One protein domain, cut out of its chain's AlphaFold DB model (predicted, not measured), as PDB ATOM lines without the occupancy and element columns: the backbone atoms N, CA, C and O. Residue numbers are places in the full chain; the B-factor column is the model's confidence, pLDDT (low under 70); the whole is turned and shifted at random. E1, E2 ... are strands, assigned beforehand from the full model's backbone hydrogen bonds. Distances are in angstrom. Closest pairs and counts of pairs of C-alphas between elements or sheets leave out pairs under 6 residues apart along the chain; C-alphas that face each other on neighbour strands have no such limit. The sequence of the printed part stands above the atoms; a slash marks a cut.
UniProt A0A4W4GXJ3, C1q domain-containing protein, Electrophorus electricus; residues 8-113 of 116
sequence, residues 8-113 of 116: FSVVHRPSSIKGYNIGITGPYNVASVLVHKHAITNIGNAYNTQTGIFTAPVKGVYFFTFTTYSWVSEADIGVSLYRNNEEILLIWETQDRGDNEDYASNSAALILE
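AT A GLANCE: This is residues 8 to 113 of the 116 residues of the protein "C1q domain-containing protein" of Electrophorus electricus (UniProt A0A4W4GXJ3). A long, two-stranded ribbon, E3 with E6, makes the length of the domain, and a shorter hairpin of E4 and E5 packs along it, with E5 next to E6. A third, small ribbon, the hairpin of E1 and E2, lies off on the side of E3, near E3 but apart from E4, E5 and E6, and from the long link between E1 and E2 residues 16 to 21 stick out. The printed part has 106 residues with no named helix and six named strands, E1 to E6 in chain order, in three antiparallel sheets of two: E1 - E2, E3 - E6 and E4 - E5. The class is all strand, though under half of the residues, 49 of 106, are in named strands. The whole is only just compact, close to loose, with a radius of gyration of the C-alphas of 15.1 A and spans of 45 by 31 by 21 A.

IN THESE COORDINATES: E3, residues 60 to 71, is 36.6 A long and begins with C-alpha 60 at (150.757, 163.207, 161.272). E6, residues 101 to 112, is 34.3 A long, bends by 52 degrees at residue 109 and ends with C-alpha 112 at (155.575, 166.043, 160.582). E4, residues 77 to 83, measures 20.5 A, and E5, residues 86 to 93, measures 20.6 A and bends by 57 degrees at residue 89. E1, residues 8 to 11, begins with C-alpha 8 at (159.752, 151.292, 162.631) and measures 10.1 A; E2, residues 38 to 43, measures 13.7 A.

HOW THE PARTS SIT: E3 and E6 are antiparallel neighbours at 168 degrees, with N 62 and O 110 at 2.8 A and N 108 and O 64 at 2.9 A, within hydrogen-bond range. The closest C-alphas of E5 and E6 are those of Ile 91 and Ala 104, 6.7 A apart. E4 and E6 are near each other, with 13 pairs of C-alphas within 10 A. The closest C-alphas of E3 and E4 are those of Thr 68 and Val 79, 7.0 A apart. E4 and E5 form an antiparallel hairpin at 166 degrees; N 88 and O 81, 2.8 A, are within hydrogen-bond range. E1 and E3 are near each other, with 7 pairs of C-alphas within 10 A, while E2 and E3 are apart. E1 and E2 form an antiparallel hairpin at 178 degrees; N 40 and O 9, 2.8 A, are within hydrogen-bond range. In the link after E2, residues 47 to 48 pair with residues 53 to 54, antiparallel.

THE WHOLE: The two C-alphas farthest apart, those of Val 58 and Arg 97, are 46.1 A apart. The printed part has no cut. The links E1 to E2, 26 residues, and E2 to E3, 16 residues, are long; E3 to E4 and E4 to E5 are tight, and E5 to E6 is short. The mean pLDDT of the printed part is 86.7, and residues 14 to 24 and 96 to 99 are under 70.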
ATOM      1  N   PHE A   8     158.450 151.912 162.783       97.50
ATOM      2  CA  PHE A   8     159.752 151.292 162.631       97.50
ATOM      3  C   PHE A   8     160.384 151.056 164.001       97.50
ATOM      4  O   PHE A   8     160.150 151.793 164.954       97.50
ATOM      5  N   SER A   9     161.171 149.995 164.089       96.94
ATOM      6  CA  SER A   9     162.076 149.729 165.199       96.94
ATOM      7  C   SER A   9     163.348 149.190 164.576       96.94
ATOM      8  O   SER A   9     163.308 148.219 163.813       96.94
ATOM      9  N   VAL A  10     164.454 149.879 164.819       94.69
ATOM     10  CA  VAL A  10     165.732 149.633 164.160       94.69
ATOM     11  C   VAL A  10     166.824 149.561 165.206       94.69
ATOM     12  O   VAL A  10     166.781 150.242 166.225       94.69
ATOM     13  N   VAL A  11     167.805 148.716 164.947       90.38
ATOM     14  CA  VAL A  11     168.964 148.528 165.808       90.38
ATOM     15  C   VAL A  11     170.218 148.657 164.970       90.38
ATOM     16  O   VAL A  11     170.236 148.366 163.771       90.38
ATOM     17  N   HIS A  12     171.291 149.132 165.596       82.75
ATOM     18  CA  HIS A  12     172.554 149.289 164.883       82.75
ATOM     19  C   HIS A  12     173.105 147.925 164.424       82.75
ATOM     20  O   HIS A  12     173.723 147.836 163.366       82.75
ATOM     21  N   ARG A  13     172.839 146.853 165.192       73.25
ATOM     22  CA  ARG A  13     173.305 145.478 164.943       73.25
ATOM     23  C   ARG A  13     172.215 144.454 165.286       73.25
ATOM     24  O   ARG A  13     171.443 144.713 166.207       73.25
ATOM     25  N   PRO A  14     172.148 143.303 164.594       61.94
ATOM     26  CA  PRO A  14     171.222 142.238 164.939       61.94
ATOM     27  C   PRO A  14     171.729 141.496 166.184       61.94
ATOM     28  O   PRO A  14     172.927 141.466 166.467       61.94
ATOM     29  N   SER A  15     170.823 140.862 166.919       57.03
ATOM     30  CA  SER A  15     171.149 140.015 168.064       57.03
ATOM     31  C   SER A  15     171.763 138.688 167.593       57.03
ATOM     32  O   SER A  15     171.071 137.687 167.441       57.03
ATOM     33  N   SER A  16     173.078 138.656 167.354       55.50
ATOM     34  CA  SER A  16     173.831 137.399 167.292       55.50
ATOM     35  C   SER A  16     175.170 137.478 168.028       55.50
ATOM     36  O   SER A  16     176.010 138.355 167.839       55.50
ATOM     37  N   ILE A  17     175.282 136.523 168.946       58.97
ATOM     38  CA  ILE A  17     176.276 136.311 169.990       58.97
ATOM     39  C   ILE A  17     177.504 135.594 169.403       58.97
ATOM     40  O   ILE A  17     177.354 134.668 168.611       58.97
ATOM     41  N   LYS A  18     178.695 135.988 169.883       43.44
ATOM     42  CA  LYS A  18     180.063 135.512 169.565       43.44
ATOM     43  C   LYS A  18     180.645 135.955 168.215       43.44
ATOM     44  O   LYS A  18     180.267 135.476 167.156       43.44
ATOM     45  N   GLY A  19     181.680 136.796 168.298       49.94
ATOM     46  CA  GLY A  19     182.636 137.035 167.209       49.94
ATOM     47  C   GLY A  19     182.498 138.367 166.475       49.94
ATOM     48  O   GLY A  19     183.405 138.728 165.730       49.94
ATOM     49  N   TYR A  20     181.434 139.138 166.710       49.19
ATOM     50  CA  TYR A  20     181.428 140.538 166.298       49.19
ATOM     51  C   TYR A  20     182.306 141.329 167.262       49.19
ATOM     52  O   TYR A  20     182.012 141.386 168.457       49.19
ATOM     53  N   ASN A  21     183.363 141.956 166.734       51.12
ATOM     54  CA  ASN A  21     183.951 143.121 167.383       51.12
ATOM     55  C   ASN A  21     182.781 144.017 167.782       51.12
ATOM     56  O   ASN A  21     181.960 144.370 166.927       51.12
ATOM     57  N   ILE A  22     182.667 144.306 169.076       56.62
ATOM     58  CA  ILE A  22     181.689 145.228 169.643       56.62
ATOM     59  C   ILE A  22     182.117 146.606 169.133       56.62
ATOM     60  O   ILE A  22     182.819 147.350 169.800       56.62
ATOM     61  N   GLY A  23     181.868 146.861 167.849       62.09
ATOM     62  CA  GLY A  23     182.458 147.975 167.131       62.09
ATOM     63  C   GLY A  23     182.041 149.271 167.799       62.09
ATOM     64  O   GLY A  23     180.863 149.457 168.114       62.09
ATOM     65  N   ILE A  24     183.002 150.149 168.009       68.75
ATOM     66  CA  ILE A  24     182.737 151.518 168.415       68.75
ATOM     67  C   ILE A  24     182.114 152.213 167.200       68.75
ATOM     68  O   ILE A  24     182.632 152.110 166.086       68.75
ATOM     69  N   THR A  25     180.960 152.848 167.388       79.31
ATOM     70  CA  THR A  25     180.319 153.655 166.346       79.31
ATOM     71  C   THR A  25     180.775 155.090 166.544       79.31
ATOM     72  O   THR A  25     180.239 155.807 167.382       79.31
ATOM     73  N   GLY A  26     181.833 155.453 165.823       79.50
ATOM     74  CA  GLY A  26     182.615 156.664 166.044       79.50
ATOM     75  C   GLY A  26     184.107 156.340 166.231       79.50
ATOM     76  O   GLY A  26     184.516 155.201 165.986       79.50
ATOM     77  N   PRO A  27     184.927 157.318 166.654       81.12
ATOM     78  CA  PRO A  27     184.546 158.709 166.895       81.12
ATOM     79  C   PRO A  27     184.126 159.412 165.597       81.12
ATOM     80  O   PRO A  27     184.655 159.126 164.523       81.12
ATOM     81  N   TYR A  28     183.172 160.334 165.701       83.81
ATOM     82  CA  TYR A  28     182.793 161.223 164.606       83.81
ATOM     83  C   TYR A  28     183.321 162.620 164.912       83.81
ATOM     84  O   TYR A  28     183.044 163.173 165.969       83.81
ATOM     85  N   ASN A  29     184.087 163.196 163.989       83.25
ATOM     86  CA  ASN A  29     184.587 164.571 164.093       83.25
ATOM     87  C   ASN A  29     183.617 165.606 163.496       83.25
ATOM     88  O   ASN A  29     183.863 166.805 163.586       83.25
ATOM     89  N   VAL A  30     182.542 165.140 162.857       84.38
ATOM     90  CA  VAL A  30     181.465 165.947 162.277       84.38
ATOM     91  C   VAL A  30     180.133 165.230 162.468       84.38
ATOM     92  O   VAL A  30     180.093 163.996 162.514       84.38
ATOM     93  N   ALA A  31     179.039 165.993 162.524       84.00
ATOM     94  CA  ALA A  31     177.691 165.435 162.562       84.00
ATOM     95  C   ALA A  31     177.492 164.459 161.390       84.00
ATOM     96  O   ALA A  31     177.627 164.824 160.221       84.00
ATOM     97  N   SER A  32     177.224 163.198 161.721       91.31
ATOM     98  CA  SER A  32     177.147 162.092 160.768       91.31
ATOM     99  C   SER A  32     175.863 161.314 161.005       91.31
ATOM    100  O   SER A  32     175.511 161.024 162.146       91.31
ATOM    101  N   VAL A  33     175.159 160.954 159.929       92.69
ATOM    102  CA  VAL A  33     173.914 160.186 160.048       92.69
ATOM    103  C   VAL A  33     174.215 158.790 160.587       92.69
ATOM    104  O   VAL A  33     174.981 158.024 159.995       92.69
ATOM    105  N   LEU A  34     173.576 158.442 161.703       91.38
ATOM    106  CA  LEU A  34     173.678 157.117 162.293       91.38
ATOM    107  C   LEU A  34     172.775 156.129 161.541       91.38
ATOM    108  O   LEU A  34     171.557 156.095 161.715       91.38
ATOM    109  N   VAL A  35     173.381 155.289 160.703       92.38
ATOM    110  CA  VAL A  35     172.646 154.283 159.927       92.38
ATOM    111  C   VAL A  35     172.411 153.022 160.764       92.38
ATOM    112  O   VAL A  35     173.331 152.234 160.999       92.38
ATOM    113  N   HIS A  36     171.161 152.789 161.176       91.50
ATOM    114  CA  HIS A  36     170.741 151.518 161.769       91.50
ATOM    115  C   HIS A  36     170.352 150.539 160.659       91.50
ATOM    116  O   HIS A  36     169.254 150.576 160.104       91.50
ATOM    117  N   LYS A  37     171.279 149.643 160.311       89.88
ATOM    118  CA  LYS A  37     171.134 148.753 159.146       89.88
ATOM    119  C   LYS A  37     170.092 147.647 159.331       89.88
ATOM    120  O   LYS A  37     169.690 147.022 158.351       89.88
ATOM    121  N   HIS A  38     169.657 147.389 160.564       90.81
ATOM    122  CA  HIS A  38     168.795 146.260 160.892       90.81
ATOM    123  C   HIS A  38     167.442 146.742 161.404       90.81
ATOM    124  O   HIS A  38     167.331 147.253 162.516       90.81
ATOM    125  N   ALA A  39     166.401 146.546 160.596       93.69
ATOM    126  CA  ALA A  39     165.026 146.772 161.014       93.69
ATOM    127  C   ALA A  39     164.469 145.522 161.708       93.69
ATOM    128  O   ALA A  39     164.401 144.453 161.108       93.69
ATOM    129  N   ILE A  40     164.034 145.677 162.958       95.25
ATOM    130  CA  ILE A  40     163.181 144.708 163.661       95.25
ATOM    131  C   ILE A  40     161.760 144.792 163.089       95.25
ATOM    132  O   ILE A  40     161.079 143.790 162.893       95.25
ATOM    133  N   THR A  41     161.292 146.006 162.807       96.25
ATOM    134  CA  THR A  41     159.992 146.276 162.184       96.25
ATOM    135  C   THR A  41     160.116 147.516 161.304       96.25
ATOM    136  O   THR A  41     160.852 148.437 161.648       96.25
ATOM    137  N   ASN A  42     159.413 147.540 160.170       96.69
ATOM    138  CA  ASN A  42     159.358 148.692 159.262       96.69
ATOM    139  C   ASN A  42     158.032 148.710 158.477       96.69
ATOM    140  O   ASN A  42     157.992 148.574 157.255       96.69
ATOM    141  N   ILE A  43     156.906 148.803 159.188       96.69
ATOM    142  CA  ILE A  43     155.584 148.858 158.556       96.69
ATOM    143  C   ILE A  43     155.425 150.217 157.873       96.69
ATOM    144  O   ILE A  43     155.647 151.262 158.482       96.69
ATOM    145  N   GLY A  44     155.016 150.187 156.605       94.69
ATOM    146  CA  GLY A  44     154.933 151.376 155.758       94.69
ATOM    147  C   GLY A  44     156.244 151.713 155.045       94.69
ATOM    148  O   GLY A  44     156.226 152.607 154.207       94.69
ATOM    149  N   ASN A  45     157.338 150.986 155.324       96.19
ATOM    150  CA  ASN A  45     158.655 151.156 154.695       96.19
ATOM    151  C   ASN A  45     159.168 152.607 154.720       96.19
ATOM    152  O   ASN A  45     159.800 153.066 153.773       96.19
ATOM    153  N   ALA A  46     158.863 153.332 155.799       97.25
ATOM    154  CA  ALA A  46     159.191 154.746 155.948       97.25
ATOM    155  C   ALA A  46     160.626 154.976 156.451       97.25
ATOM    156  O   ALA A  46     161.168 156.055 156.251       97.25
ATOM    157  N   TYR A  47     161.258 153.976 157.077       98.12
ATOM    158  CA  TYR A  47     162.677 154.022 157.433       98.12
ATOM    159  C   TYR A  47     163.537 153.366 156.348       98.12
ATOM    160  O   TYR A  47     163.300 152.212 155.981       98.12
ATOM    161  N   ASN A  48     164.567 154.061 155.871       97.69
ATOM    162  CA  ASN A  48     165.526 153.532 154.909       97.69
ATOM    163  C   ASN A  48     166.797 153.041 155.626       97.69
ATOM    164  O   ASN A  48     167.610 153.829 156.099       97.69
ATOM    165  N   THR A  49     167.008 151.722 155.658       95.50
ATOM    166  CA  THR A  49     168.162 151.091 156.330       95.50
ATOM    167  C   THR A  49     169.507 151.320 155.638       95.50
ATOM    168  O   THR A  49     170.547 151.005 156.214       95.50
ATOM    169  N   GLN A  50     169.512 151.855 154.415       95.19
ATOM    170  CA  GLN A  50     170.729 152.201 153.678       95.19
ATOM    171  C   GLN A  50     171.205 153.614 154.026       95.19
ATOM    172  O   GLN A  50     172.409 153.850 154.065       95.19
ATOM    173  N   THR A  51     170.275 154.535 154.300       96.44
ATOM    174  CA  THR A  51     170.580 155.948 154.590       96.44
ATOM    175  C   THR A  51     170.450 156.313 156.064       96.44
ATOM    176  O   THR A  51     171.015 157.313 156.480       96.44
ATOM    177  N   GLY A  52     169.722 155.527 156.858       95.81
ATOM    178  CA  GLY A  52     169.436 155.817 158.262       95.81
ATOM    179  C   GLY A  52     168.271 156.787 158.484       95.81
ATOM    180  O   GLY A  52     168.021 157.180 159.620       95.81
ATOM    181  N   ILE A  53     167.571 157.175 157.415       97.56
ATOM    182  CA  ILE A  53     166.588 158.261 157.415       97.56
ATOM    183  C   ILE A  53     165.170 157.688 157.448       97.56
ATOM    184  O   ILE A  53     164.832 156.786 156.678       97.56
ATOM    185  N   PHE A  54     164.341 158.235 158.333       98.19
ATOM    186  CA  PHE A  54     162.889 158.095 158.281       98.19
ATOM    187  C   PHE A  54     162.310 159.219 157.421       98.19
ATOM    188  O   PHE A  54     162.720 160.361 157.588       98.19
ATOM    189  N   THR A  55     161.355 158.903 156.547       98.38
ATOM    190  CA  THR A  55     160.604 159.899 155.774       98.38
ATOM    191  C   THR A  55     159.113 159.734 156.030       98.38
ATOM    192  O   THR A  55     158.550 158.665 155.776       98.38
ATOM    193  N   ALA A  56     158.454 160.783 156.515       97.81
ATOM    194  CA  ALA A  56     157.040 160.759 156.857       97.81
ATOM    195  C   ALA A  56     156.173 160.514 155.603       97.81
ATOM    196  O   ALA A  56     156.114 161.353 154.702       97.81
ATOM    197  N   PRO A  57     155.441 159.386 155.503       96.94
ATOM    198  CA  PRO A  57     154.656 159.080 154.304       96.94
ATOM    199  C   PRO A  57     153.331 159.856 154.229       96.94
ATOM    200  O   PRO A  57     152.656 159.821 153.197       96.94
ATOM    201  N   VAL A  58     152.917 160.497 155.325       95.88
ATOM    202  CA  VAL A  58     151.722 161.340 155.451       95.88
ATOM    203  C   VAL A  58     151.961 162.391 156.531       95.88
ATOM    204  O   VAL A  58     152.779 162.178 157.418       95.88
ATOM    205  N   LYS A  59     151.194 163.484 156.511       96.94
ATOM    206  CA  LYS A  59     151.137 164.396 157.655       96.94
ATOM    207  C   LYS A  59     150.587 163.671 158.886       96.94
ATOM    208  O   LYS A  59     149.561 162.989 158.787       96.94
ATOM    209  N   GLY A  60     151.214 163.849 160.043       96.69
ATOM    210  CA  GLY A  60     150.757 163.207 161.272       96.69
ATOM    211  C   GLY A  60     151.600 163.515 162.500       96.69
ATOM    212  O   GLY A  60     152.574 164.260 162.436       96.69
ATOM    213  N   VAL A  61     151.197 162.924 163.625       97.56
ATOM    214  CA  VAL A  61     151.981 162.922 164.863       97.56
ATOM    215  C   VAL A  61     152.832 161.658 164.891       97.56
ATOM    216  O   VAL A  61     152.306 160.551 164.772       97.56
ATOM    217  N   TYR A  62     154.134 161.835 165.078       97.75
ATOM    218  CA  TYR A  62     155.126 160.772 165.141       97.75
ATOM    219  C   TYR A  62     155.846 160.828 166.480       97.75
ATOM    220  O   TYR A  62     156.257 161.897 166.921       97.75
ATOM    221  N   PHE A  63     155.994 159.676 167.126       98.12
ATOM    222  CA  PHE A  63     156.750 159.555 168.365       98.12
ATOM    223  C   PHE A  63     158.092 158.895 168.075       98.12
ATOM    224  O   PHE A  63     158.135 157.784 167.543       98.12
ATOM    225  N   PHE A  64     159.171 159.577 168.441       98.19
ATOM    226  CA  PHE A  64     160.531 159.076 168.336       98.19
ATOM    227  C   PHE A  64     161.086 158.860 169.734       98.19
ATOM    228  O   PHE A  64     160.950 159.719 170.600       98.19
ATOM    229  N   THR A  65     161.732 157.719 169.934       97.69
ATOM    230  CA  THR A  65     162.535 157.426 171.118       97.69
ATOM    231  C   THR A  65     163.803 156.724 170.668       97.69
ATOM    232  O   THR A  65     163.771 155.924 169.727       97.69
ATOM    233  N   PHE A  66     164.919 157.056 171.297       95.25
ATOM    234  CA  PHE A  66     166.211 156.462 170.998       95.25
ATOM    235  C   PHE A  66     167.034 156.342 172.273       95.25
ATOM    236  O   PHE A  66     166.891 157.138 173.202       95.25
ATOM    237  N   THR A  67     167.894 155.329 172.288       92.50
ATOM    238  CA  THR A  67     168.771 154.995 173.409       92.50
ATOM    239  C   THR A  67     170.192 154.856 172.887       92.50
ATOM    240  O   THR A  67     170.423 154.177 171.882       92.50
ATOM    241  N   THR A  68     171.137 155.488 173.571       89.19
ATOM    242  CA  THR A  68     172.574 155.302 173.371       89.19
ATOM    243  C   THR A  68     173.123 154.380 174.447       89.19
ATOM    244  O   THR A  68     172.588 154.318 175.549       89.19
ATOM    245  N   TYR A  69     174.182 153.648 174.116       86.38
ATOM    246  CA  TYR A  69     174.956 152.861 175.068       86.38
ATOM    247  C   TYR A  69     176.426 152.949 174.678       86.38
ATOM    248  O   TYR A  69     176.757 152.855 173.489       86.38
ATOM    249  N   SER A  70     177.293 153.105 175.667       82.38
ATOM    250  CA  SER A  70     178.737 153.095 175.513       82.38
ATOM    251  C   SER A  70     179.351 152.113 176.505       82.38
ATOM    252  O   SER A  70     178.826 151.890 177.591       82.38
ATOM    253  N   TRP A  71     180.463 151.505 176.095       81.62
ATOM    254  CA  TRP A  71     181.344 150.778 176.999       81.62
ATOM    255  C   TRP A  71     182.793 151.190 176.717       81.62
ATOM    256  O   TRP A  71     183.522 150.506 175.996       81.62
ATOM    257  N   VAL A  72     183.171 152.379 177.180       76.69
ATOM    258  CA  VAL A  72     184.455 153.043 176.902       76.69
ATOM    259  C   VAL A  72     184.956 153.746 178.161       76.69
ATOM    260  O   VAL A  72     184.159 154.267 178.929       76.69
ATOM    261  N   SER A  73     186.273 153.750 178.385       76.19
ATOM    262  CA  SER A  73     186.857 154.276 179.629       76.19
ATOM    263  C   SER A  73     187.033 155.792 179.668       76.19
ATOM    264  O   SER A  73     187.183 156.352 180.747       76.19
ATOM    265  N   GLU A  74     187.104 156.441 178.503       79.69
ATOM    266  CA  GLU A  74     187.289 157.890 178.377       79.69
ATOM    267  C   GLU A  74     186.864 158.321 176.962       79.69
ATOM    268  O   GLU A  74     187.641 158.198 176.012       79.69
ATOM    269  N   ALA A  75     185.605 158.735 176.797       78.12
ATOM    270  CA  ALA A  75     185.093 159.358 175.573       78.12
ATOM    271  C   ALA A  75     183.715 159.994 175.803       78.12
ATOM    272  O   ALA A  75     182.823 159.345 176.339       78.12
ATOM    273  N   ASP A  76     183.511 161.208 175.292       84.62
ATOM    274  CA  ASP A  76     182.166 161.777 175.185       84.62
ATOM    275  C   ASP A  76     181.307 160.943 174.227       84.62
ATOM    276  O   ASP A  76     181.763 160.515 173.155       84.62
ATOM    277  N   ILE A  77     180.038 160.752 174.582       86.19
ATOM    278  CA  ILE A  77     179.041 160.139 173.708       86.19
ATOM    279  C   ILE A  77     177.899 161.106 173.449       86.19
ATOM    280  O   ILE A  77     177.412 161.798 174.340       86.19
ATOM    281  N   GLY A  78     177.418 161.111 172.209       89.12
ATOM    282  CA  GLY A  78     176.261 161.911 171.860       89.12
ATOM    283  C   GLY A  78     175.511 161.366 170.661       89.12
ATOM    284  O   GLY A  78     176.103 160.858 169.708       89.12
ATOM    285  N   VAL A  79     174.186 161.462 170.727       92.50
ATOM    286  CA  VAL A  79     173.286 161.175 169.608       92.50
ATOM    287  C   VAL A  79     172.175 162.203 169.612       92.50
ATOM    288  O   VAL A  79     171.600 162.528 170.649       92.50
ATOM    289  N   SER A  80     171.857 162.682 168.423       94.88
ATOM    290  CA  SER A  80     170.902 163.751 168.198       94.88
ATOM    291  C   SER A  80     169.810 163.319 167.222       94.88
ATOM    292  O   SER A  80     170.091 162.672 166.209       94.88
ATOM    293  N   LEU A  81     168.567 163.716 167.493       96.75
ATOM    294  CA  LEU A  81     167.452 163.586 166.556       96.75
ATOM    295  C   LEU A  81     167.346 164.860 165.720       96.75
ATOM    296  O   LEU A  81     167.221 165.947 166.279       96.75
ATOM    297  N   TYR A  82     167.343 164.712 164.397       97.31
ATOM    298  CA  TYR A  82     167.210 165.815 163.448       97.31
ATOM    299  C   TYR A  82     165.901 165.715 162.658       97.31
ATOM    300  O   TYR A  82     165.458 164.616 162.323       97.31
ATOM    301  N   ARG A  83     165.334 166.870 162.294       97.12
ATOM    302  CA  ARG A  83     164.280 167.020 161.278       97.12
ATOM    303  C   ARG A  83     164.751 168.031 160.236       97.12
ATOM    304  O   ARG A  83     164.972 169.180 160.589       97.12
ATOM    305  N   ASN A  84     164.891 167.638 158.967       94.44
ATOM    306  CA  ASN A  84     165.259 168.548 157.865       94.44
ATOM    307  C   ASN A  84     166.438 169.502 158.185       94.44
ATOM    308  O   ASN A  84     166.383 170.688 157.872       94.44
ATOM    309  N   ASN A  85     167.500 168.983 158.814       93.31
ATOM    310  CA  ASN A  85     168.711 169.704 159.259       93.31
ATOM    311  C   ASN A  85     168.576 170.549 160.542       93.31
ATOM    312  O   ASN A  85     169.555 171.162 160.962       93.31
ATOM    313  N   GLU A  86     167.415 170.554 161.189       95.44
ATOM    314  CA  GLU A  86     167.207 171.145 162.511       95.44
ATOM    315  C   GLU A  86     167.406 170.078 163.596       95.44
ATOM    316  O   GLU A  86     166.764 169.026 163.556       95.44
ATOM    317  N   GLU A  87     168.284 170.340 164.566       96.06
ATOM    318  CA  GLU A  87     168.425 169.492 165.751       96.06
ATOM    319  C   GLU A  87     167.219 169.681 166.678       96.06
ATOM    320  O   GLU A  87     166.893 170.799 167.068       96.06
ATOM    321  N   ILE A  88     166.559 168.580 167.029       97.12
ATOM    322  CA  ILE A  88     165.347 168.577 167.858       97.12
ATOM    323  C   ILE A  88     165.643 168.098 169.279       97.12
ATOM    324  O   ILE A  88     165.111 168.643 170.242       97.12
ATOM    325  N   LEU A  89     166.470 167.060 169.411       96.25
ATOM    326  CA  LEU A  89     166.891 166.499 170.692       96.25
ATOM    327  C   LEU A  89     168.367 166.144 170.628       96.25
ATOM    328  O   LEU A  89     168.829 165.641 169.605       96.25
ATOM    329  N   LEU A  90     169.046 166.293 171.760       94.44
ATOM    330  CA  LEU A  90     170.412 165.842 171.978       94.44
ATOM    331  C   LEU A  90     170.454 164.954 173.224       94.44
ATOM    332  O   LEU A  90     169.824 165.247 174.242       94.44
ATOM    333  N   ILE A  91     171.192 163.860 173.120       92.88
ATOM    334  CA  ILE A  91     171.811 163.167 174.243       92.88
ATOM    335  C   ILE A  91     173.290 163.528 174.188       92.88
ATOM    336  O   ILE A  91     173.896 163.384 173.126       92.88
ATOM    337  N   TRP A  92     173.847 163.973 175.310       89.62
ATOM    338  CA  TRP A  92     175.272 164.219 175.481       89.62
ATOM    339  C   TRP A  92     175.671 163.746 176.873       89.62
ATOM    340  O   TRP A  92     175.128 164.248 177.853       89.62
ATOM    341  N   GLU A  93     176.598 162.799 176.943       83.81
ATOM    342  CA  GLU A  93     177.189 162.330 178.194       83.81
ATOM    343  C   GLU A  93     178.705 162.460 178.085       83.81
ATOM    344  O   GLU A  93     179.305 162.082 177.070       83.81
ATOM    345  N   THR A  94     179.312 163.013 179.132       80.31
ATOM    346  CA  THR A  94     180.765 163.091 179.266       80.31
ATOM    347  C   THR A  94     181.221 161.971 180.178       80.31
ATOM    348  O   THR A  94     180.884 161.952 181.360       80.31
ATOM    349  N   GLN A  95     181.993 161.047 179.613       72.62
ATOM    350  CA  GLN A  95     182.549 159.925 180.354       72.62
ATOM    351  C   GLN A  95     183.832 160.377 181.063       72.62
ATOM    352  O   GLN A  95     184.902 160.462 180.449       72.62
ATOM    353  N   ASP A  96     183.724 160.654 182.360       65.19
ATOM    354  CA  ASP A  96     184.877 160.826 183.243       65.19
ATOM    355  C   ASP A  96     185.427 159.453 183.675       65.19
ATOM    356  O   ASP A  96     184.778 158.420 183.526       65.19
ATOM    357  N   ARG A  97     186.649 159.403 184.226       63.00
ATOM    358  CA  ARG A  97     187.262 158.145 184.699       63.00
ATOM    359  C   ARG A  97     186.366 157.457 185.748       63.00
ATOM    360  O   ARG A  97     186.401 157.842 186.917       63.00
ATOM    361  N   GLY A  98     185.626 156.424 185.342       66.06
ATOM    362  CA  GLY A  98     184.582 155.775 186.146       66.06
ATOM    363  C   GLY A  98     184.226 154.355 185.689       66.06
ATOM    364  O   GLY A  98     185.051 153.656 185.094       66.06
ATOM    365  N   ASP A  99     183.020 153.887 186.023       63.41
ATOM    366  CA  ASP A  99     182.459 152.661 185.461       63.41
ATOM    367  C   ASP A  99     182.254 152.871 183.964       63.41
ATOM    368  O   ASP A  99     181.525 153.743 183.535       63.41
ATOM    369  N   ASN A 100     182.971 152.102 183.149       72.81
ATOM    370  CA  ASN A 100     183.101 152.338 181.709       72.81
ATOM    371  C   ASN A 100     181.768 152.294 180.916       72.81
ATOM    372  O   ASN A 100     181.833 152.291 179.691       72.81
ATOM    373  N   GLU A 101     180.600 152.161 181.551       81.06
ATOM    374  CA  GLU A 101     179.290 151.929 180.938       81.06
ATOM    375  C   GLU A 101     178.332 153.111 181.130       81.06
ATOM    376  O   GLU A 101     177.789 153.292 182.215       81.06
ATOM    377  N   ASP A 102     178.018 153.819 180.042       84.06
ATOM    378  CA  ASP A 102     176.954 154.827 180.033       84.06
ATOM    379  C   ASP A 102     175.802 154.417 179.127       84.06
ATOM    380  O   ASP A 102     175.985 153.819 178.061       84.06
ATOM    381  N   TYR A 103     174.594 154.832 179.494       87.88
ATOM    382  CA  TYR A 103     173.457 154.839 178.588       87.88
ATOM    383  C   TYR A 103     172.549 156.026 178.879       87.88
ATOM    384  O   TYR A 103     172.337 156.412 180.025       87.88
ATOM    385  N   ALA A 104     171.935 156.555 177.830       90.25
ATOM    386  CA  ALA A 104     170.951 157.617 177.951       90.25
ATOM    387  C   ALA A 104     169.847 157.418 176.915       90.25
ATOM    388  O   ALA A 104     170.019 156.739 175.901       90.25
ATOM    389  N   SER A 105     168.667 157.964 177.189       94.88
ATOM    390  CA  SER A 105     167.524 157.905 176.278       94.88
ATOM    391  C   SER A 105     166.821 159.247 176.213       94.88
ATOM    392  O   SER A 105     166.715 159.945 177.219       94.88
ATOM    393  N   ASN A 106     166.298 159.585 175.040       97.12
ATOM    394  CA  ASN A 106     165.505 160.789 174.838       97.12
ATOM    395  C   ASN A 106     164.354 160.490 173.869       97.12
ATOM    396  O   ASN A 106     164.404 159.530 173.094       97.12
ATOM    397  N   SER A 107     163.283 161.277 173.944       97.56
ATOM    398  CA  SER A 107     162.084 161.051 173.142       97.56
ATOM    399  C   SER A 107     161.287 162.326 172.900       97.56
ATOM    400  O   SER A 107     161.256 163.212 173.750       97.56
ATOM    401  N   ALA A 108     160.608 162.402 171.757       97.75
ATOM    402  CA  ALA A 108     159.704 163.497 171.420       97.75
ATOM    403  C   ALA A 108     158.530 163.015 170.566       97.75
ATOM    404  O   ALA A 108     158.658 162.102 169.747       97.75
ATOM    405  N   ALA A 109     157.390 163.690 170.727       98.25
ATOM    406  CA  ALA A 109     156.289 163.646 169.777       98.25
ATOM    407  C   ALA A 109     156.378 164.869 168.855       98.25
ATOM    408  O   ALA A 109     156.402 166.002 169.332       98.25
ATOM    409  N   LEU A 110     156.410 164.641 167.543       97.94
ATOM    410  CA  LEU A 110     156.545 165.676 166.523       97.94
ATOM    411  C   LEU A 110     155.359 165.637 165.568       97.94
ATOM    412  O   LEU A 110     154.882 164.565 165.199       97.94
ATOM    413  N   ILE A 111     154.909 166.814 165.141       98.00
ATOM    414  CA  ILE A 111     154.042 166.937 163.970       98.00
ATOM    415  C   ILE A 111     154.963 167.030 162.757       98.00
ATOM    416  O   ILE A 111     155.778 167.953 162.684       98.00
ATOM    417  N   LEU A 112     154.833 166.076 161.840       98.12
ATOM    418  CA  LEU A 112     155.575 166.043 160.582       98.12
ATOM    419  C   LEU A 112     154.621 166.245 159.410       98.12
ATOM    420  O   LEU A 112     153.483 165.760 159.438       98.12
ATOM    421  N   GLU A 113     155.091 166.946 158.389       98.12
ATOM    422  CA  GLU A 113     154.469 166.987 157.072       98.12
ATOM    423  C   GLU A 113     154.878 165.759 156.248       98.12
ATOM    424  O   GLU A 113     155.838 165.058 156.558       98.12
TER     425      GLU A 113